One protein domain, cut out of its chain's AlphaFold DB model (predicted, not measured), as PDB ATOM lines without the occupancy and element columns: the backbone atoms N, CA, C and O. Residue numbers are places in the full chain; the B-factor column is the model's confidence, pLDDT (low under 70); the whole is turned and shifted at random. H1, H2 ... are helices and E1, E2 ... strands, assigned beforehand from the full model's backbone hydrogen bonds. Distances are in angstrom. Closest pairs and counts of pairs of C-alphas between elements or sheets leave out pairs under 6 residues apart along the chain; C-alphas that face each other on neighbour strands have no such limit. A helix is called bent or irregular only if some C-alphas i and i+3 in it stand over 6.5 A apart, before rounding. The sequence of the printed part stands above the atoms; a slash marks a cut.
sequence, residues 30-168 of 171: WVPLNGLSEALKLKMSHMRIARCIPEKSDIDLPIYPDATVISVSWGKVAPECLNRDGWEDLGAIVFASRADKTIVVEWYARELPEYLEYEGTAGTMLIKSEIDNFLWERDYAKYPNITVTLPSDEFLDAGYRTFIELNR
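What this domain is: This is residues 30 to 168 of the 171 residues of an uncharacterized protein of Thiotrichales bacterium (UniProt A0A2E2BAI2). A strongly twisted sheet of six antiparallel strands makes the body, with H3 packed over it at E5 and the longest helix, H1, beside its edge strand E1. H4 sits by E4 and E3, and the unnamed residues 51 to 66 pass over the sheet between H1 and E1. The printed part has 139 residues with five named helices and six named strands, in the order H1 E1 H2 E2 H3 E3 E4 H4 E5 H5 E6; the sheet's order is E1 E2 E6 E5 E4 E3. It is mixed, helices and strands, and compact, with a radius of gyration of the C-alphas of 15.4 A and spans of 45 by 36 by 24 A.

How they stand to each other: H1, residues 38 to 50, only grazes the sheet; its closest C-alphas to E1, residues 67 to 74, are Met 44 and Ser 71, 7.0 A apart. E1 bends by 59 degrees at residue 70. H2, residues 86 to 89, only grazes the sheet and is only just on it, with 5 pairs of C-alphas within 10 A. E2, residues 90 to 97, is antiparallel to E1, with N 70 and O 94 2.8 A apart. E6, residues 162 to 167, is E2's other neighbour, with N 95 and O 164 at 2.8 A. H3, residues 101 to 111, is on one face of the sheet, two layers, one of helix and one of strands. At a height over the sheet of 7.0 A, it lies over E5, residues 146 to 149, and runs along the strands, at 2 degrees to E5 on the local plane; the closest C-alphas of H3 and E5 are those of Lys 101 and Val 148, 6.7 A. E6 and E5 are antiparallel, with N 165 and O 147 at 2.8 A. E3, residues 115 to 120, and E4, residues 123 to 128, form a hairpin, with N 118 and O 125 at 2.9 A; between E5 and E4, N 126 and O 146 are 2.8 A apart. H4, residues 136 to 142, is on the sheet but only just over none of its strands, with 2 C-alphas falling on E4 and 2 on E3; it is irregular, C-alphas 138 and 141 being 8.4 A apart. H5, residues 153 to 157, only grazes the sheet and is only just on it, with 5 pairs within 10 A. No helix touches another. Every O i to N i+4 pair is within hydrogen-bond range in H1 and H5, against 6 of 7 in H3 and 1 of 3 in H4, which has 2 of 4 O i to N i+3 pairs; H2 is too short.

Where its parts are: H1 runs 18.1 A from C-alpha 38 at (-25.094, 30.529, 58.859). E1 measures 19.7 A, E2 21.2 A and H3 15.6 A. E6 ends at C-alpha 167, (-26.693, 6.446, 45.116).

The domain as a whole: The C-alphas farthest apart are those of Glu 38 and Phe 134, 46.6 A. The printed part has no cut; the links H1 to E1 and E1 to H2 are long. Mean pLDDT of the printed part is 77.1, with residues 30 to 34, 47 to 59, 74 to 89, 122 and 129 to 136 under 70.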
ATOM      1  N   TRP A  30     -28.428  13.704  62.752       55.44
ATOM      2  CA  TRP A  30     -28.234  14.981  62.084       55.44
ATOM      3  C   TRP A  30     -27.473  15.938  63.018       55.44
ATOM      4  O   TRP A  30     -28.076  16.820  63.624       55.44
ATOM      5  N   VAL A  31     -26.158  15.761  63.176       59.66
ATOM      6  CA  VAL A  31     -25.330  16.554  64.114       59.66
ATOM      7  C   VAL A  31     -24.704  17.798  63.441       59.66
ATOM      8  O   VAL A  31     -24.909  18.024  62.243       59.66
ATOM      9  N   PRO A  32     -24.091  18.741  64.191       56.88
ATOM     10  CA  PRO A  32     -24.240  20.161  63.942       56.88
ATOM     11  C   PRO A  32     -23.263  20.589  62.849       56.88
ATOM     12  O   PRO A  32     -22.110  20.170  62.808       56.88
ATOM     13  N   LEU A  33     -23.720  21.476  61.978       63.44
ATOM     14  CA  LEU A  33     -22.978  22.052  60.857       63.44
ATOM     15  C   LEU A  33     -21.873  23.027  61.332       63.44
ATOM     16  O   LEU A  33     -21.771  24.161  60.875       63.44
ATOM     17  N   ASN A  34     -21.088  22.624  62.331       69.38
ATOM     18  CA  ASN A  34     -20.079  23.431  63.000       69.38
ATOM     19  C   ASN A  34     -18.992  23.846  62.009       69.38
ATOM     20  O   ASN A  34     -18.468  23.018  61.272       69.38
ATOM     21  N   GLY A  35     -18.646  25.132  62.024       74.38
ATOM     22  CA  GLY A  35     -17.677  25.718  61.098       74.38
ATOM     23  C   GLY A  35     -18.265  26.172  59.758       74.38
ATOM     24  O   GLY A  35     -17.620  26.961  59.083       74.38
ATOM     25  N   LEU A  36     -19.488  25.760  59.398       81.31
ATOM     26  CA  LEU A  36     -20.160  26.233  58.181       81.31
ATOM     27  C   LEU A  36     -20.816  27.603  58.389       81.31
ATOM     28  O   LEU A  36     -21.194  27.958  59.514       81.31
ATOM     29  N   SER A  37     -20.989  28.361  57.301       82.56
ATOM     30  CA  SER A  37     -21.663  29.659  57.357       82.56
ATOM     31  C   SER A  37     -23.131  29.518  57.774       82.56
ATOM     32  O   SER A  37     -23.806  28.544  57.437       82.56
ATOM     33  N   GLU A  38     -23.673  30.520  58.471       79.31
ATOM     34  CA  GLU A  38     -25.094  30.529  58.859       79.31
ATOM     35  C   GLU A  38     -26.035  30.460  57.646       79.31
ATOM     36  O   GLU A  38     -27.081  29.814  57.701       79.31
ATOM     37  N   ALA A  39     -25.641  31.062  56.520       78.75
ATOM     38  CA  ALA A  39     -26.401  30.990  55.275       78.75
ATOM     39  C   ALA A  39     -26.489  29.550  54.747       78.75
ATOM     40  O   ALA A  39     -27.570  29.099  54.357       78.75
ATOM     41  N   LEU A  40     -25.378  28.807  54.771       76.75
ATOM     42  CA  LEU A  40     -25.357  27.411  54.352       76.75
ATOM     43  C   LEU A  40     -26.136  26.526  55.330       76.75
ATOM     44  O   LEU A  40     -26.942  25.704  54.891       76.75
ATOM     45  N   LYS A  41     -25.989  26.747  56.641       77.31
ATOM     46  CA  LYS A  41     -26.792  26.062  57.666       77.31
ATOM     47  C   LYS A  41     -28.286  26.236  57.429       77.31
ATOM     48  O   LYS A  41     -29.027  25.252  57.416       77.31
ATOM     49  N   LEU A  42     -28.721  27.473  57.187       74.81
ATOM     50  CA  LEU A  42     -30.117  27.796  56.911       74.81
ATOM     51  C   LEU A  42     -30.595  27.144  55.608       74.81
ATOM     52  O   LEU A  42     -31.663  26.536  55.585       74.81
ATOM     53  N   LYS A  43     -29.788  27.197  54.540       75.31
ATOM     54  CA  LYS A  43     -30.083  26.523  53.267       75.31
ATOM     55  C   LYS A  43     -30.265  25.019  53.463       75.31
ATOM     56  O   LYS A  43     -31.240  24.461  52.971       75.31
ATOM     57  N   MET A  44     -29.364  24.367  54.193       73.31
ATOM     58  CA  MET A  44     -29.446  22.935  54.487       73.31
ATOM     59  C   MET A  44     -30.667  22.608  55.344       73.31
ATOM     60  O   MET A  44     -31.378  21.654  55.045       73.31
ATOM     61  N   SER A  45     -30.982  23.439  56.340       71.38
ATOM     62  CA  SER A  45     -32.209  23.310  57.133       71.38
ATOM     63  C   SER A  45     -33.473  23.434  56.277       71.38
ATOM     64  O   SER A  45     -34.405  22.649  56.434       71.38
ATOM     65  N   HIS A  46     -33.515  24.381  55.339       71.19
ATOM     66  CA  HIS A  46     -34.638  24.521  54.413       71.19
ATOM     67  C   HIS A  46     -34.738  23.342  53.447       71.19
ATOM     68  O   HIS A  46     -35.838  22.852  53.209       71.19
ATOM     69  N   MET A  47     -33.608  22.847  52.930       68.12
ATOM     70  CA  MET A  47     -33.597  21.639  52.105       68.12
ATOM     71  C   MET A  47     -34.161  20.447  52.880       68.12
ATOM     72  O   MET A  47     -34.985  19.734  52.325       68.12
ATOM     73  N   ARG A  48     -33.809  20.272  54.162       64.50
ATOM     74  CA  ARG A  48     -34.361  19.202  55.015       64.50
ATOM     75  C   ARG A  48     -35.886  19.258  55.099       64.50
ATOM     76  O   ARG A  48     -36.539  18.243  54.890       64.50
ATOM     77  N   ILE A  49     -36.437  20.440  55.369       63.38
ATOM     78  CA  ILE A  49     -37.887  20.636  55.515       63.38
ATOM     79  C   ILE A  49     -38.605  20.441  54.175       63.38
ATOM     80  O   ILE A  49     -39.644  19.795  54.122       63.38
ATOM     81  N   ALA A  50     -38.061  20.998  53.093       60.84
ATOM     82  CA  ALA A  50     -38.725  21.021  51.792       60.84
ATOM     83  C   ALA A  50     -38.611  19.702  51.015       60.84
ATOM     84  O   ALA A  50     -39.447  19.435  50.158       60.84
ATOM     85  N   ARG A  51     -37.565  18.907  51.268       59.72
ATOM     86  CA  ARG A  51     -37.245  17.708  50.485       59.72
ATOM     87  C   ARG A  51     -37.662  16.407  51.148       59.72
ATOM     88  O   ARG A  51     -37.299  15.380  50.616       59.72
ATOM     89  N   CYS A  52     -38.377  16.427  52.272       58.25
ATOM     90  CA  CYS A  52     -38.887  15.218  52.925       58.25
ATOM     91  C   CYS A  52     -37.850  14.104  53.006       58.25
ATOM     92  O   CYS A  52     -38.080  12.997  52.529       58.25
ATOM     93  N   ILE A  53     -36.687  14.437  53.579       55.75
ATOM     94  CA  ILE A  53     -35.622  13.457  53.733       55.75
ATOM     95  C   ILE A  53     -36.182  12.309  54.574       55.75
ATOM     96  O   ILE A  53     -36.596  12.538  55.713       55.75
ATOM     97  N   PRO A  54     -36.242  11.106  54.014       51.16
ATOM     98  CA  PRO A  54     -36.868   9.994  54.691       51.16
ATOM     99  C   PRO A  54     -36.131   9.628  55.981       51.16
ATOM    100  O   PRO A  54     -34.906   9.536  56.012       51.16
ATOM    101  N   GLU A  55     -36.893   9.389  57.049       49.22
ATOM    102  CA  GLU A  55     -36.356   9.035  58.373       49.22
ATOM    103  C   GLU A  55     -35.678   7.655  58.399       49.22
ATOM    104  O   GLU A  55     -34.923   7.351  59.321       49.22
ATOM    105  N   LYS A  56     -35.928   6.820  57.385       44.03
ATOM    106  CA  LYS A  56     -35.385   5.469  57.255       44.03
ATOM    107  C   LYS A  56     -35.020   5.217  55.799       44.03
ATOM    108  O   LYS A  56     -35.921   5.141  54.980       44.03
ATOM    109  N   SER A  57     -33.738   5.108  55.463       51.81
ATOM    110  CA  SER A  57     -33.328   4.696  54.120       51.81
ATOM    111  C   SER A  57     -33.452   3.195  53.942       51.81
ATOM    112  O   SER A  57     -32.774   2.450  54.637       51.81
ATOM    113  N   ASP A  58     -34.244   2.769  52.957       53.16
ATOM    114  CA  ASP A  58     -34.209   1.400  52.418       53.16
ATOM    115  C   ASP A  58     -32.979   1.175  51.510       53.16
ATOM    116  O   ASP A  58     -32.887   0.181  50.794       53.16
ATOM    117  N   ILE A  59     -32.016   2.108  51.523       62.75
ATOM    118  CA  ILE A  59     -30.695   1.897  50.936       62.75
ATOM    119  C   ILE A  59     -29.991   0.833  51.781       62.75
ATOM    120  O   ILE A  59     -29.508   1.120  52.875       62.75
ATOM    121  N   ASP A  60     -29.932  -0.387  51.252       72.50
ATOM    122  CA  ASP A  60     -29.195  -1.521  51.818       72.50
ATOM    123  C   ASP A  60     -27.688  -1.396  51.523       72.50
ATOM    124  O   ASP A  60     -27.065  -2.259  50.906       72.50
ATOM    125  N   LEU A  61     -27.109  -0.246  51.885       78.38
ATOM    126  CA  LEU A  61     -25.673   0.017  51.814       78.38
ATOM    127  C   LEU A  61     -25.164   0.427  53.199       78.38
ATOM    128  O   LEU A  61     -25.834   1.189  53.903       78.38
ATOM    129  N   PRO A  62     -23.964  -0.024  53.591       86.44
ATOM    130  CA  PRO A  62     -23.369   0.370  54.854       86.44
ATOM    131  C   PRO A  62     -23.065   1.880  54.850       86.44
ATOM    132  O   PRO A  62     -22.587   2.451  53.868       86.44
ATOM    133  N   ILE A  63     -23.345   2.555  55.964       87.12
ATOM    134  CA  ILE A  63     -23.044   3.981  56.148       87.12
ATOM    135  C   ILE A  63     -21.716   4.097  56.894       87.12
ATOM    136  O   ILE A  63     -21.545   3.467  57.939       87.12
ATOM    137  N   TYR A  64     -20.790   4.913  56.384       91.12
ATOM    138  CA  TYR A  64     -19.524   5.167  57.073       91.12
ATOM    139  C   TYR A  64     -19.775   5.725  58.495       91.12
ATOM    140  O   TYR A  64     -20.489   6.724  58.617       91.12
ATOM    141  N   PRO A  65     -19.201   5.137  59.567       87.19
ATOM    142  CA  PRO A  65     -19.591   5.436  60.950       87.19
ATOM    143  C   PRO A  65     -19.460   6.905  61.375       87.19
ATOM    144  O   PRO A  65     -20.282   7.386  62.148       87.19
ATOM    145  N   ASP A  66     -18.474   7.631  60.840       86.81
ATOM    146  CA  ASP A  66     -18.230   9.047  61.160       86.81
ATOM    147  C   ASP A  66     -18.735   9.991  60.053       86.81
ATOM    148  O   ASP A  66     -18.165  11.063  59.803       86.81
ATOM    149  N   ALA A  67     -19.764   9.570  59.316       87.88
ATOM    150  CA  ALA A  67     -20.414  10.374  58.295       87.88
ATOM    151  C   ALA A  67     -21.717  10.989  58.817       87.88
ATOM    152  O   ALA A  67     -22.505  10.359  59.515       87.88
ATOM    153  N   THR A  68     -21.974  12.240  58.448       83.62
ATOM    154  CA  THR A  68     -23.206  12.962  58.787       83.62
ATOM    155  C   THR A  68     -23.964  13.290  57.516       83.62
ATOM    156  O   THR A  68     -23.367  13.806  56.573       83.62
ATOM    157  N   VAL A  69     -25.277  13.058  57.478       81.50
ATOM    158  CA  VAL A  69     -26.077  13.433  56.304       81.50
ATOM    159  C   VAL A  69     -26.181  14.953  56.197       81.50
ATOM    160  O   VAL A  69     -26.506  15.665  57.152       81.50
ATOM    161  N   ILE A  70     -25.912  15.460  55.000       79.75
ATOM    162  CA  ILE A  70     -25.887  16.892  54.700       79.75
ATOM    163  C   ILE A  70     -26.908  17.287  53.635       79.75
ATOM    164  O   ILE A  70     -27.399  18.416  53.653       79.75
ATOM    165  N   SER A  71     -27.272  16.378  52.731       77.94
ATOM    166  CA  SER A  71     -28.208  16.671  51.647       77.94
ATOM    167  C   SER A  71     -28.822  15.398  51.066       77.94
ATOM    168  O   SER A  71     -28.352  14.291  51.312       77.94
ATOM    169  N   VAL A  72     -29.849  15.586  50.245       76.56
ATOM    170  CA  VAL A  72     -30.363  14.586  49.309       76.56
ATOM    171  C   VAL A  72     -30.318  15.156  47.896       76.56
ATOM    172  O   VAL A  72     -30.763  16.285  47.635       76.56
ATOM    173  N   SER A  73     -29.763  14.366  46.986       74.62
ATOM    174  CA  SER A  73     -29.820  14.598  45.553       74.62
ATOM    175  C   SER A  73     -31.062  13.899  45.013       74.62
ATOM    176  O   SER A  73     -31.149  12.674  45.013       74.62
ATOM    177  N   TRP A  74     -32.053  14.679  44.593       68.94
ATOM    178  CA  TRP A  74     -33.167  14.163  43.801       68.94
ATOM    179  C   TRP A  74     -32.704  14.046  42.356       68.94
ATOM    180  O   TRP A  74     -31.972  14.925  41.906       68.94
ATOM    181  N   GLY A  75     -33.113  12.990  41.653       66.06
ATOM    182  CA  GLY A  75     -32.742  12.772  40.257       66.06
ATOM    183  C   GLY A  75     -33.303  13.858  39.330       66.06
ATOM    184  O   GLY A  75     -32.788  14.970  39.248       66.06
ATOM    185  N   LYS A  76     -34.358  13.541  38.573       57.81
ATOM    186  CA  LYS A  76     -34.936  14.489  37.599       57.81
ATOM    187  C   LYS A  76     -35.980  15.429  38.198       57.81
ATOM    188  O   LYS A  76     -36.092  16.565  37.745       57.81
ATOM    189  N   VAL A  77     -36.744  14.971  39.188       59.44
ATOM    190  CA  VAL A  77     -37.832  15.732  39.810       59.44
ATOM    191  C   VAL A  77     -37.741  15.533  41.318       59.44
ATOM    192  O   VAL A  77     -37.686  14.404  41.787       59.44
ATOM    193  N   ALA A  78     -37.676  16.626  42.079       60.09
ATOM    194  CA  ALA A  78     -37.795  16.546  43.529       60.09
ATOM    195  C   ALA A  78     -39.284  16.379  43.880       60.09
ATOM    196  O   ALA A  78     -40.067  17.248  43.484       60.09
ATOM    197  N   PRO A  79     -39.691  15.313  44.588       57.50
ATOM    198  CA  PRO A  79     -41.081  15.117  44.962       57.50
ATOM    199  C   PRO A  79     -41.532  16.215  45.929       57.50
ATOM    200  O   PRO A  79     -40.779  16.666  46.798       57.50
ATOM    201  N   GLU A  80     -42.784  16.651  45.783       58.00
ATOM    202  CA  GLU A  80     -43.418  17.486  46.796       58.00
ATOM    203  C   GLU A  80     -43.617  16.666  48.072       58.00
ATOM    204  O   GLU A  80     -44.077  15.524  48.038       58.00
ATOM    205  N   CYS A  81     -43.323  17.283  49.214       56.19
ATOM    206  CA  CYS A  81     -43.324  16.658  50.534       56.19
ATOM    207  C   CYS A  81     -44.620  15.931  50.962       56.19
ATOM    208  O   CYS A  81     -44.636  15.220  51.965       56.19
ATOM    209  N   LEU A  82     -45.719  16.127  50.234       53.38
ATOM    210  CA  LEU A  82     -47.004  15.476  50.481       53.38
ATOM    211  C   LEU A  82     -47.015  13.998  50.041       53.38
ATOM    212  O   LEU A  82     -47.783  13.223  50.604       53.38
ATOM    213  N   ASN A  83     -46.131  13.595  49.120       51.84
ATOM    214  CA  ASN A  83     -45.900  12.197  48.746       51.84
ATOM    215  C   ASN A  83     -44.622  11.685  49.427       51.84
ATOM    216  O   ASN A  83     -43.521  11.801  48.894       51.84
ATOM    217  N   ARG A  84     -44.774  11.093  50.619       48.31
ATOM    218  CA  ARG A  84     -43.679  10.442  51.368       48.31
ATOM    219  C   ARG A  84     -43.044   9.245  50.639       48.31
ATOM    220  O   ARG A  84     -41.989   8.790  51.066       48.31
ATOM    221  N   ASP A  85     -43.654   8.787  49.547       53.06
ATOM    222  CA  ASP A  85     -43.235   7.618  48.765       53.06
ATOM    223  C   ASP A  85     -42.268   7.952  47.612       53.06
ATOM    224  O   ASP A  85     -41.901   7.059  46.856       53.06
ATOM    225  N   GLY A  86     -41.810   9.206  47.478       53.00
ATOM    226  CA  GLY A  86     -40.931   9.680  46.391       53.00
ATOM    227  C   GLY A  86     -39.532   9.044  46.312       53.00
ATOM    228  O   GLY A  86     -38.651   9.558  45.635       53.00
ATOM    229  N   TRP A  87     -39.314   7.926  46.996       59.25
ATOM    230  CA  TRP A  87     -38.114   7.099  46.962       59.25
ATOM    231  C   TRP A  87     -37.654   6.694  45.573       59.25
ATOM    232  O   TRP A  87     -36.450   6.616  45.327       59.25
ATOM    233  N   GLU A  88     -38.598   6.440  44.672       59.28
ATOM    234  CA  GLU A  88     -38.285   6.076  43.296       59.28
ATOM    235  C   GLU A  88     -37.530   7.190  42.544       59.28
ATOM    236  O   GLU A  88     -36.735   6.904  41.649       59.28
ATOM    237  N   ASP A  89     -37.680   8.443  42.978       63.22
ATOM    238  CA  ASP A  89     -37.031   9.613  42.383       63.22
ATOM    239  C   ASP A  89     -35.715  10.008  43.079       63.22
ATOM    240  O   ASP A  89     -35.033  10.954  42.651       63.22
ATOM    241  N   LEU A  90     -35.340   9.316  44.163       70.31
ATOM    242  CA  LEU A  90     -34.109   9.597  44.895       70.31
ATOM    243  C   LEU A  90     -32.896   9.256  44.026       70.31
ATOM    244  O   LEU A  90     -32.718   8.117  43.604       70.31
ATOM    245  N   GLY A  91     -32.041  10.252  43.799       74.88
ATOM    246  CA  GLY A  91     -30.745  10.055  43.161       74.88
ATOM    247  C   GLY A  91     -29.722   9.539  44.167       74.88
ATOM    248  O   GLY A  91     -29.194   8.444  44.003       74.88
ATOM    249  N   ALA A  92     -29.475  10.310  45.231       81.62
ATOM    250  CA  ALA A  92     -28.505   9.954  46.262       81.62
ATOM    251  C   ALA A  92     -28.787  10.599  47.624       81.62
ATOM    252  O   ALA A  92     -29.339  11.701  47.710       81.62
ATOM    253  N   ILE A  93     -28.318   9.956  48.692       82.06
ATOM    254  CA  ILE A  93     -28.147  10.590  50.005       82.06
ATOM    255  C   ILE A  93     -26.691  11.026  50.134       82.06
ATOM    256  O   ILE A  93     -25.782  10.223  49.935       82.06
ATOM    257  N   VAL A  94     -26.473  12.296  50.472       87.31
ATOM    258  CA  VAL A  94     -25.136  12.886  50.559       87.31
ATOM    259  C   VAL A  94     -24.742  13.057  52.016       87.31
ATOM    260  O   VAL A  94     -25.428  13.735  52.789       87.31
ATOM    261  N   PHE A  95     -23.595  12.496  52.363       88.94
ATOM    262  CA  PHE A  95     -22.973  12.588  53.668       88.94
ATOM    263  C   PHE A  95     -21.655  13.353  53.586       88.94
ATOM    264  O   PHE A  95     -20.989  13.374  52.553       88.94
ATOM    265  N   ALA A  96     -21.259  13.949  54.705       90.88
ATOM    266  CA  ALA A  96     -19.943  14.528  54.899       90.88
ATOM    267  C   ALA A  96     -19.225  13.830  56.051       90.88
ATOM    268  O   ALA A  96     -19.836  13.537  57.078       90.88
ATOM    269  N   SER A  97     -17.920  13.628  55.904       92.19
ATOM    270  CA  SER A  97     -17.054  13.137  56.971       92.19
ATOM    271  C   SER A  97     -15.821  14.018  57.134       92.19
ATOM    272  O   SER A  97     -15.368  14.684  56.200       92.19
ATOM    273  N   ARG A  98     -15.276  14.025  58.352       92.44
ATOM    274  CA  ARG A  98     -13.972  14.626  58.664       92.44
ATOM    275  C   ARG A  98     -12.806  13.689  58.343       92.44
ATOM    276  O   ARG A  98     -11.671  14.154  58.321       92.44
ATOM    277  N   ALA A  99     -13.077  12.405  58.100       94.38
ATOM    278  CA  ALA A  99     -12.078  11.443  57.658       94.38
ATOM    279  C   ALA A  99     -11.628  11.725  56.221       94.38
ATOM    280  O   ALA A  99     -12.425  12.164  55.385       94.38
ATOM    281  N   ASP A 100     -10.358  11.442  55.936       94.81
ATOM    282  CA  ASP A 100      -9.783  11.581  54.600       94.81
ATOM    283  C   ASP A 100     -10.407  10.599  53.604       94.81
ATOM    284  O   ASP A 100     -10.772   9.474  53.957       94.81
ATOM    285  N   LYS A 101     -10.457  11.013  52.330       94.56
ATOM    286  CA  LYS A 101     -11.078  10.256  51.232       94.56
ATOM    287  C   LYS A 101     -10.579   8.810  51.180       94.56
ATOM    288  O   LYS A 101     -11.382   7.889  51.088       94.56
ATOM    289  N   THR A 102      -9.266   8.609  51.289       94.06
ATOM    290  CA  THR A 102      -8.634   7.281  51.237       94.06
ATOM    291  C   THR A 102      -9.117   6.362  52.356       94.06
ATOM    292  O   THR A 102      -9.450   5.215  52.089       94.06
ATOM    293  N   ILE A 103      -9.241   6.871  53.586       96.06
ATOM    294  CA  ILE A 103      -9.713   6.084  54.738       96.06
ATOM    295  C   ILE A 103     -11.160   5.633  54.517       96.06
ATOM    296  O   ILE A 103     -11.523   4.501  54.836       96.06
ATOM    297  N   VAL A 104     -11.989   6.519  53.964       96.31
ATOM    298  CA  VAL A 104     -13.391   6.217  53.660       96.31
ATOM    299  C   VAL A 104     -13.497   5.154  52.562       96.31
ATOM    300  O   VAL A 104     -14.256   4.200  52.718       96.31
ATOM    301  N   VAL A 105     -12.714   5.270  51.483       94.44
ATOM    302  CA  VAL A 105     -12.678   4.273  50.395       94.44
ATOM    303  C   VAL A 105     -12.216   2.908  50.910       94.44
ATOM    304  O   VAL A 105     -12.888   1.909  50.669       94.44
ATOM    305  N   GLU A 106     -11.127   2.856  51.683       93.62
ATOM    306  CA  GLU A 106     -10.606   1.613  52.273       93.62
ATOM    307  C   GLU A 106     -11.596   0.940  53.231       93.62
ATOM    308  O   GLU A 106     -11.609  -0.287  53.371       93.62
ATOM    309  N   TRP A 107     -12.413   1.732  53.931       95.38
ATOM    310  CA  TRP A 107     -13.486   1.197  54.758       95.38
ATOM    311  C   TRP A 107     -14.545   0.521  53.889       95.38
ATOM    312  O   TRP A 107     -14.863  -0.646  54.109       95.38
ATOM    313  N   TYR A 108     -15.019   1.208  52.849       93.69
ATOM    314  CA  TYR A 108     -16.012   0.642  51.947       93.69
ATOM    315  C   TYR A 108     -15.514  -0.602  51.214       93.69
ATOM    316  O   TYR A 108     -16.233  -1.590  51.183       93.69
ATOM    317  N   ALA A 109     -14.279  -0.611  50.707       89.88
ATOM    318  CA  ALA A 109     -13.695  -1.779  50.041       89.88
ATOM    319  C   ALA A 109     -13.668  -3.042  50.930       89.88
ATOM    320  O   ALA A 109     -13.624  -4.162  50.428       89.88
ATOM    321  N   ARG A 110     -13.701  -2.875  52.258       91.06
ATOM    322  CA  ARG A 110     -13.754  -3.972  53.233       91.06
ATOM    323  C   ARG A 110     -15.175  -4.423  53.547       91.06
ATOM    324  O   ARG A 110     -15.404  -5.617  53.711       91.06
ATOM    325  N   GLU A 111     -16.103  -3.476  53.651       91.00
ATOM    326  CA  GLU A 111     -17.512  -3.742  53.966       91.00
ATOM    327  C   GLU A 111     -18.317  -4.202  52.739       91.00
ATOM    328  O   GLU A 111     -19.405  -4.757  52.879       91.00
ATOM    329  N   LEU A 112     -17.782  -3.994  51.533       86.50
ATOM    330  CA  LEU A 112     -18.444  -4.243  50.258       86.50
ATOM    331  C   LEU A 112     -17.681  -5.287  49.414       86.50
ATOM    332  O   LEU A 112     -16.997  -4.927  48.456       86.50
ATOM    333  N   PRO A 113     -17.795  -6.592  49.733       71.88
ATOM    334  CA  PRO A 113     -16.971  -7.650  49.134       71.88
ATOM    335  C   PRO A 113     -17.219  -7.921  47.634       71.88
ATOM    336  O   PRO A 113     -16.426  -8.625  47.014       71.88
ATOM    337  N   GLU A 114     -18.278  -7.368  47.038       82.94
ATOM    338  CA  GLU A 114     -18.669  -7.562  45.629       82.94
ATOM    339  C   GLU A 114     -18.788  -6.224  44.884       82.94
ATOM    340  O   GLU A 114     -19.826  -5.888  44.309       82.94
ATOM    341  N   TYR A 115     -17.742  -5.397  44.961       84.25
ATOM    342  CA  TYR A 115     -17.715  -4.075  44.335       84.25
ATOM    343  C   TYR A 115     -16.417  -3.840  43.563       84.25
ATOM    344  O   TYR A 115     -15.342  -4.312  43.928       84.25
ATOM    345  N   LEU A 116     -16.542  -3.089  42.476       86.44
ATOM    346  CA  LEU A 116     -15.462  -2.595  41.641       86.44
ATOM    347  C   LEU A 116     -15.165  -1.151  42.028       86.44
ATOM    348  O   LEU A 116     -16.063  -0.307  42.060       86.44
ATOM    349  N   GLU A 117     -13.895  -0.876  42.299       89.25
ATOM    350  CA  GLU A 117     -13.391   0.470  42.540       89.25
ATOM    351  C   GLU A 117     -12.923   1.098  41.224       89.25
ATOM    352  O   GLU A 117     -12.142   0.507  40.477       89.25
ATOM    353  N   TYR A 118     -13.390   2.315  40.952       87.75
ATOM    354  CA  TYR A 118     -12.967   3.108  39.807       87.75
ATOM    355  C   TYR A 118     -12.633   4.539  40.234       87.75
ATOM    356  O   TYR A 118     -13.487   5.267  40.743       87.75
ATOM    357  N   GLU A 119     -11.399   4.975  39.982       90.38
ATOM    358  CA  GLU A 119     -10.991   6.363  40.205       90.38
ATOM    359  C   GLU A 119     -11.286   7.207  38.958       90.38
ATOM    360  O   GLU A 119     -10.678   7.028  37.901       90.38
ATOM    361  N   GLY A 120     -12.226   8.141  39.090       81.19
ATOM    362  CA  GLY A 120     -12.580   9.104  38.054       81.19
ATOM    363  C   GLY A 120     -12.158  10.528  38.404       81.19
ATOM    364  O   GLY A 120     -11.655  10.827  39.483       81.19
ATOM    365  N   THR A 121     -12.428  11.457  37.492       77.75
ATOM    366  CA  THR A 121     -12.107  12.884  37.669       77.75
ATOM    367  C   THR A 121     -12.873  13.551  38.813       77.75
ATOM    368  O   THR A 121     -12.384  14.518  39.388       77.75
ATOM    369  N   ALA A 122     -14.065  13.047  39.144       67.81
ATOM    370  CA  ALA A 122     -14.911  13.581  40.210       67.81
ATOM    371  C   ALA A 122     -14.643  12.947  41.589       67.81
ATOM    372  O   ALA A 122     -15.117  13.468  42.595       67.81
ATOM    373  N   GLY A 123     -13.893  11.841  41.657       87.62
ATOM    374  CA  GLY A 123     -13.660  11.077  42.880       87.62
ATOM    375  C   GLY A 123     -13.614   9.568  42.641       87.62
ATOM    376  O   GLY A 123     -13.526   9.110  41.501       87.62
ATOM    377  N   THR A 124     -13.684   8.804  43.727       92.81
ATOM    378  CA  THR A 124     -13.706   7.336  43.691       92.81
ATOM    379  C   THR A 124     -15.144   6.851  43.593       92.81
ATOM    380  O   THR A 124     -16.003   7.298  44.350       92.81
ATOM    381  N   MET A 125     -15.412   5.931  42.677       90.62
ATOM    382  CA  MET A 125     -16.711   5.294  42.482       90.62
ATOM    383  C   MET A 125     -16.621   3.820  42.858       90.62
ATOM    384  O   MET A 125     -15.686   3.134  42.455       90.62
ATOM    385  N   LEU A 126     -17.606   3.348  43.617       89.81
ATOM    386  CA  LEU A 126     -17.772   1.946  43.977       89.81
ATOM    387  C   LEU A 126     -19.043   1.427  43.309       89.81
ATOM    388  O   LEU A 126     -20.148   1.927  43.549       89.81
ATOM    389  N   ILE A 127     -18.857   0.442  42.440       85.69
ATOM    390  CA  ILE A 127     -19.873  -0.091  41.534       85.69
ATOM    391  C   ILE A 127     -20.087  -1.561  41.881       85.69
ATOM    392  O   ILE A 127     -19.113  -2.304  41.946       85.69
ATOM    393  N   LYS A 128     -21.327  -2.009  42.098       80.38
ATOM    394  CA  LYS A 128     -21.599  -3.428  42.383       80.38
ATOM    395  C   LYS A 128     -21.048  -4.316  41.256       80.38
ATOM    396  O   LYS A 128     -21.250  -4.026  40.080       80.38
ATOM    397  N   SER A 129     -20.354  -5.402  41.593       68.94
ATOM    398  CA  SER A 129     -19.605  -6.219  40.626       68.94
ATOM    399  C   SER A 129     -20.469  -7.083  39.700       68.94
ATOM    400  O   SER A 129     -19.942  -7.646  38.748       68.94
ATOM    401  N   GLU A 130     -21.779  -7.186  39.940       69.88
ATOM    402  CA  GLU A 130     -22.727  -7.964  39.117       69.88
ATOM    403  C   GLU A 130     -23.050  -7.320  37.749       69.88
ATOM    404  O   GLU A 130     -23.919  -7.804  37.025       69.88
ATOM    405  N   ILE A 131     -22.383  -6.225  37.365       66.19
ATOM    406  CA  ILE A 131     -22.608  -5.587  36.065       66.19
ATOM    407  C   ILE A 131     -21.908  -6.387  34.961       66.19
ATOM    408  O   ILE A 131     -20.767  -6.125  34.570       66.19
ATOM    409  N   ASP A 132     -22.643  -7.348  34.409       56.03
ATOM    410  CA  ASP A 132     -22.292  -8.055  33.184       56.03
ATOM    411  C   ASP A 132     -22.325  -7.071  32.000       56.03
ATOM    412  O   ASP A 132     -23.397  -6.850  31.440       56.03
ATOM    413  N   ASN A 133     -21.201  -6.434  31.623       59.34
ATOM    414  CA  ASN A 133     -20.878  -6.013  30.237       59.34
ATOM    415  C   ASN A 133     -19.694  -5.035  30.120       59.34
ATOM    416  O   ASN A 133     -19.579  -4.079  30.867       59.34
ATOM    417  N   PHE A 134     -18.945  -5.127  29.015       53.47
ATOM    418  CA  PHE A 134     -17.907  -4.171  28.574       53.47
ATOM    419  C   PHE A 134     -18.335  -2.678  28.530       53.47
ATOM    420  O   PHE A 134     -17.495  -1.785  28.471       53.47
ATOM    421  N   LEU A 135     -19.639  -2.372  28.535       62.34
ATOM    422  CA  LEU A 135     -20.141  -0.997  28.436       62.34
ATOM    423  C   LEU A 135     -20.030  -0.199  29.741       62.34
ATOM    424  O   LEU A 135     -19.990   1.031  29.673       62.34
ATOM    425  N   TRP A 136     -19.943  -0.852  30.905       68.50
ATOM    426  CA  TRP A 136     -19.862  -0.126  32.174       68.50
ATOM    427  C   TRP A 136     -18.532   0.622  32.318       68.50
ATOM    428  O   TRP A 136     -18.547   1.735  32.814       68.50
ATOM    429  N   GLU A 137     -17.406   0.113  31.802       71.06
ATOM    430  CA  GLU A 137     -16.117   0.833  31.854       71.06
ATOM    431  C   GLU A 137     -16.151   2.158  31.077       71.06
ATOM    432  O   GLU A 137     -15.448   3.107  31.415       71.06
ATOM    433  N   ARG A 138     -16.976   2.248  30.026       75.06
ATOM    434  CA  ARG A 138     -17.179   3.492  29.267       75.06
ATOM    435  C   ARG A 138     -18.153   4.433  29.972       75.06
ATOM    436  O   ARG A 138     -18.006   5.650  29.897       75.06
ATOM    437  N   ASP A 139     -19.175   3.866  30.596       75.00
ATOM    438  CA  ASP A 139     -20.330   4.575  31.138       75.00
ATOM    439  C   ASP A 139     -20.375   4.526  32.681       75.00
ATOM    440  O   ASP A 139     -21.438   4.712  33.268       75.00
ATOM    441  N   TYR A 140     -19.231   4.313  33.343       73.31
ATOM    442  CA  TYR A 140     -19.116   4.001  34.779       73.31
ATOM    443  C   TYR A 140     -19.822   5.023  35.672       73.31
ATOM    444  O   TYR A 140     -20.415   4.661  36.683       73.31
ATOM    445  N   ALA A 141     -19.836   6.291  35.252       74.75
ATOM    446  CA  ALA A 141     -20.490   7.392  35.950       74.75
ATOM    447  C   ALA A 141     -22.019   7.228  36.078       74.75
ATOM    448  O   ALA A 141     -22.643   7.965  36.835       74.75
ATOM    449  N   LYS A 142     -22.632   6.293  35.341       75.25
ATOM    450  CA  LYS A 142     -24.068   5.975  35.412       75.25
ATOM    451  C   LYS A 142     -24.399   4.871  36.410       75.25
ATOM    452  O   LYS A 142     -25.570   4.699  36.720       75.25
ATOM    453  N   TYR A 143     -23.396   4.131  36.873       76.06
ATOM    454  CA  TYR A 143     -23.572   2.937  37.690       76.06
ATOM    455  C   TYR A 143     -23.038   3.014  39.134       76.06
ATOM    456  O   TYR A 143     -23.043   1.969  39.786       76.06
ATOM    457  N   PRO A 144     -22.541   4.149  39.683       83.25
ATOM    458  CA  PRO A 144     -21.989   4.116  41.029       83.25
ATOM    459  C   PRO A 144     -23.106   3.858  42.034       83.25
ATOM    460  O   PRO A 144     -24.115   4.553  42.039       83.25
ATOM    461  N   ASN A 145     -22.897   2.899  42.930       86.50
ATOM    462  CA  ASN A 145     -23.717   2.753  44.130       86.50
ATOM    463  C   ASN A 145     -23.214   3.697  45.220       86.50
ATOM    464  O   ASN A 145     -24.004   4.249  45.977       86.50
ATOM    465  N   ILE A 146     -21.898   3.918  45.267       90.12
ATOM    466  CA  ILE A 146     -21.273   4.860  46.190       90.12
ATOM    467  C   ILE A 146     -20.280   5.727  45.431       90.12
ATOM    468  O   ILE A 146     -19.441   5.215  44.690       90.12
ATOM    469  N   THR A 147     -20.356   7.035  45.644       92.25
ATOM    470  CA  THR A 147     -19.357   7.988  45.157       92.25
ATOM    471  C   THR A 147     -18.678   8.644  46.350       92.25
ATOM    472  O   THR A 147     -19.346   9.202  47.216       92.25
ATOM    473  N   VAL A 148     -17.349   8.606  46.400       95.06
ATOM    474  CA  VAL A 148     -16.542   9.252  47.435       95.06
ATOM    475  C   VAL A 148     -15.734  10.376  46.796       95.06
ATOM    476  O   VAL A 148     -14.865  10.139  45.953       95.06
ATOM    477  N   THR A 149     -16.015  11.618  47.178       94.94
ATOM    478  CA  THR A 149     -15.451  12.817  46.542       94.94
ATOM    479  C   THR A 149     -14.836  13.765  47.565       94.94
ATOM    480  O   THR A 149     -15.021  13.627  48.777       94.94
ATOM    481  N   LEU A 150     -14.057  14.731  47.073       93.31
ATOM    482  CA  LEU A 150     -13.597  15.838  47.903       93.31
ATOM    483  C   LEU A 150     -14.731  16.859  48.076       93.31
ATOM    484  O   LEU A 150     -15.461  17.132  47.120       93.31
ATOM    485  N   PRO A 151     -14.875  17.441  49.273       90.25
ATOM    486  CA  PRO A 151     -15.900  18.430  49.531       90.25
ATOM    487  C   PRO A 151     -15.529  19.796  48.944       90.25
ATOM    488  O   PRO A 151     -14.389  20.037  48.550       90.25
ATOM    489  N   SER A 152     -16.501  20.710  48.899       89.19
ATOM    490  CA  SER A 152     -16.250  22.102  48.509       89.19
ATOM    491  C   SER A 152     -15.401  22.846  49.547       89.19
ATOM    492  O   SER A 152     -15.358  22.455  50.715       89.19
ATOM    493  N   ASP A 153     -14.793  23.965  49.143       90.75
ATOM    494  CA  ASP A 153     -13.913  24.783  49.995       90.75
ATOM    495  C   ASP A 153     -14.546  25.145  51.348       90.75
ATOM    496  O   ASP A 153     -13.922  24.976  52.387       90.75
ATOM    497  N   GLU A 154     -15.827  25.528  51.370       86.94
ATOM    498  CA  GLU A 154     -16.528  25.873  52.616       86.94
ATOM    499  C   GLU A 154     -16.589  24.699  53.616       86.94
ATOM    500  O   GLU A 154     -16.503  24.889  54.829       86.94
ATOM    501  N   PHE A 155     -16.703  23.466  53.119       89.62
ATOM    502  CA  PHE A 155     -16.677  22.263  53.950       89.62
ATOM    503  C   PHE A 155     -15.250  21.872  54.344       89.62
ATOM    504  O   PHE A 155     -15.040  21.464  55.490       89.62
ATOM    505  N   LEU A 156     -14.275  22.049  53.443       90.38
ATOM    506  CA  LEU A 156     -12.850  21.870  53.741       90.38
ATOM    507  C   LEU A 156     -12.395  22.791  54.877       90.38
ATOM    508  O   LEU A 156     -11.725  22.329  55.804       90.38
ATOM    509  N   ASP A 157     -12.812  24.057  54.841       90.62
ATOM    510  CA  ASP A 157     -12.520  25.067  55.862       90.62
ATOM    511  C   ASP A 157     -13.170  24.725  57.210       90.62
ATOM    512  O   ASP A 157     -12.584  24.940  58.273       90.62
ATOM    513  N   ALA A 158     -14.355  24.108  57.185       88.00
ATOM    514  CA  ALA A 158     -15.039  23.597  58.373       88.00
ATOM    515  C   ALA A 158     -14.461  22.262  58.904       88.00
ATOM    516  O   ALA A 158     -14.903  21.753  59.942       88.00
ATOM    517  N   GLY A 159     -13.455  21.701  58.224       90.44
ATOM    518  CA  GLY A 159     -12.748  20.481  58.617       90.44
ATOM    519  C   GLY A 159     -13.374  19.180  58.112       90.44
ATOM    520  O   GLY A 159     -12.963  18.109  58.555       90.44
ATOM    521  N   TYR A 160     -14.351  19.249  57.208       90.94
ATOM    522  CA  TYR A 160     -14.849  18.080  56.485       90.94
ATOM    523  C   TYR A 160     -13.915  17.790  55.313       90.94
ATOM    524  O   TYR A 160     -13.533  18.692  54.575       90.94
ATOM    525  N   ARG A 161     -13.516  16.531  55.153       93.81
ATOM    526  CA  ARG A 161     -12.494  16.106  54.185       93.81
ATOM    527  C   ARG A 161     -13.049  15.256  53.055       93.81
ATOM    528  O   ARG A 161     -12.394  15.147  52.023       93.81
ATOM    529  N   THR A 162     -14.253  14.717  53.229       94.94
ATOM    530  CA  THR A 162     -14.847  13.771  52.284       94.94
ATOM    531  C   THR A 162     -16.351  13.969  52.179       94.94
ATOM    532  O   THR A 162     -17.028  14.136  53.198       94.94
ATOM    533  N   PHE A 163     -16.871  13.898  50.956       94.12
ATOM    534  CA  PHE A 163     -18.282  13.654  50.683       94.12
ATOM    535  C   PHE A 163     -18.504  12.210  50.246       94.12
ATOM    536  O   PHE A 163     -17.675  11.623  49.554       94.12
ATOM    537  N   ILE A 164     -19.629  11.649  50.680       93.62
ATOM    538  CA  ILE A 164     -20.060  10.288  50.371       93.62
ATOM    539  C   ILE A 164     -21.473  10.387  49.817       93.62
ATOM    540  O   ILE A 164     -22.377  10.853  50.506       93.62
ATOM    541  N   GLU A 165     -21.669   9.956  48.585       91.38
ATOM    542  CA  GLU A 165     -22.981   9.860  47.961       91.38
ATOM    543  C   GLU A 165     -23.378   8.392  47.921       91.38
ATOM    544  O   GLU A 165     -22.733   7.596  47.243       91.38
ATOM    545  N   LEU A 166     -24.422   8.029  48.665       88.69
ATOM    546  CA  LEU A 166     -25.070   6.727  48.543       88.69
ATOM    547  C   LEU A 166     -26.147   6.849  47.473       88.69
ATOM    548  O   LEU A 166     -27.218   7.409  47.723       88.69
ATOM    549  N   ASN A 167     -25.823   6.382  46.275       82.69
ATOM    550  CA  ASN A 167     -26.693   6.446  45.116       82.69
ATOM    551  C   ASN A 167     -27.704   5.303  45.159       82.69
ATOM    552  O   ASN A 167     -27.384   4.169  45.531       82.69
ATOM    553  N   ARG A 168     -28.928   5.585  44.720       72.44
ATOM    554  CA  ARG A 168     -29.896   4.523  44.469       72.44
ATOM    555  C   ARG A 168     -29.364   3.648  43.322       72.44
ATOM    556  O   ARG A 168     -28.987   4.202  42.289       72.44
TER     557      ARG A 168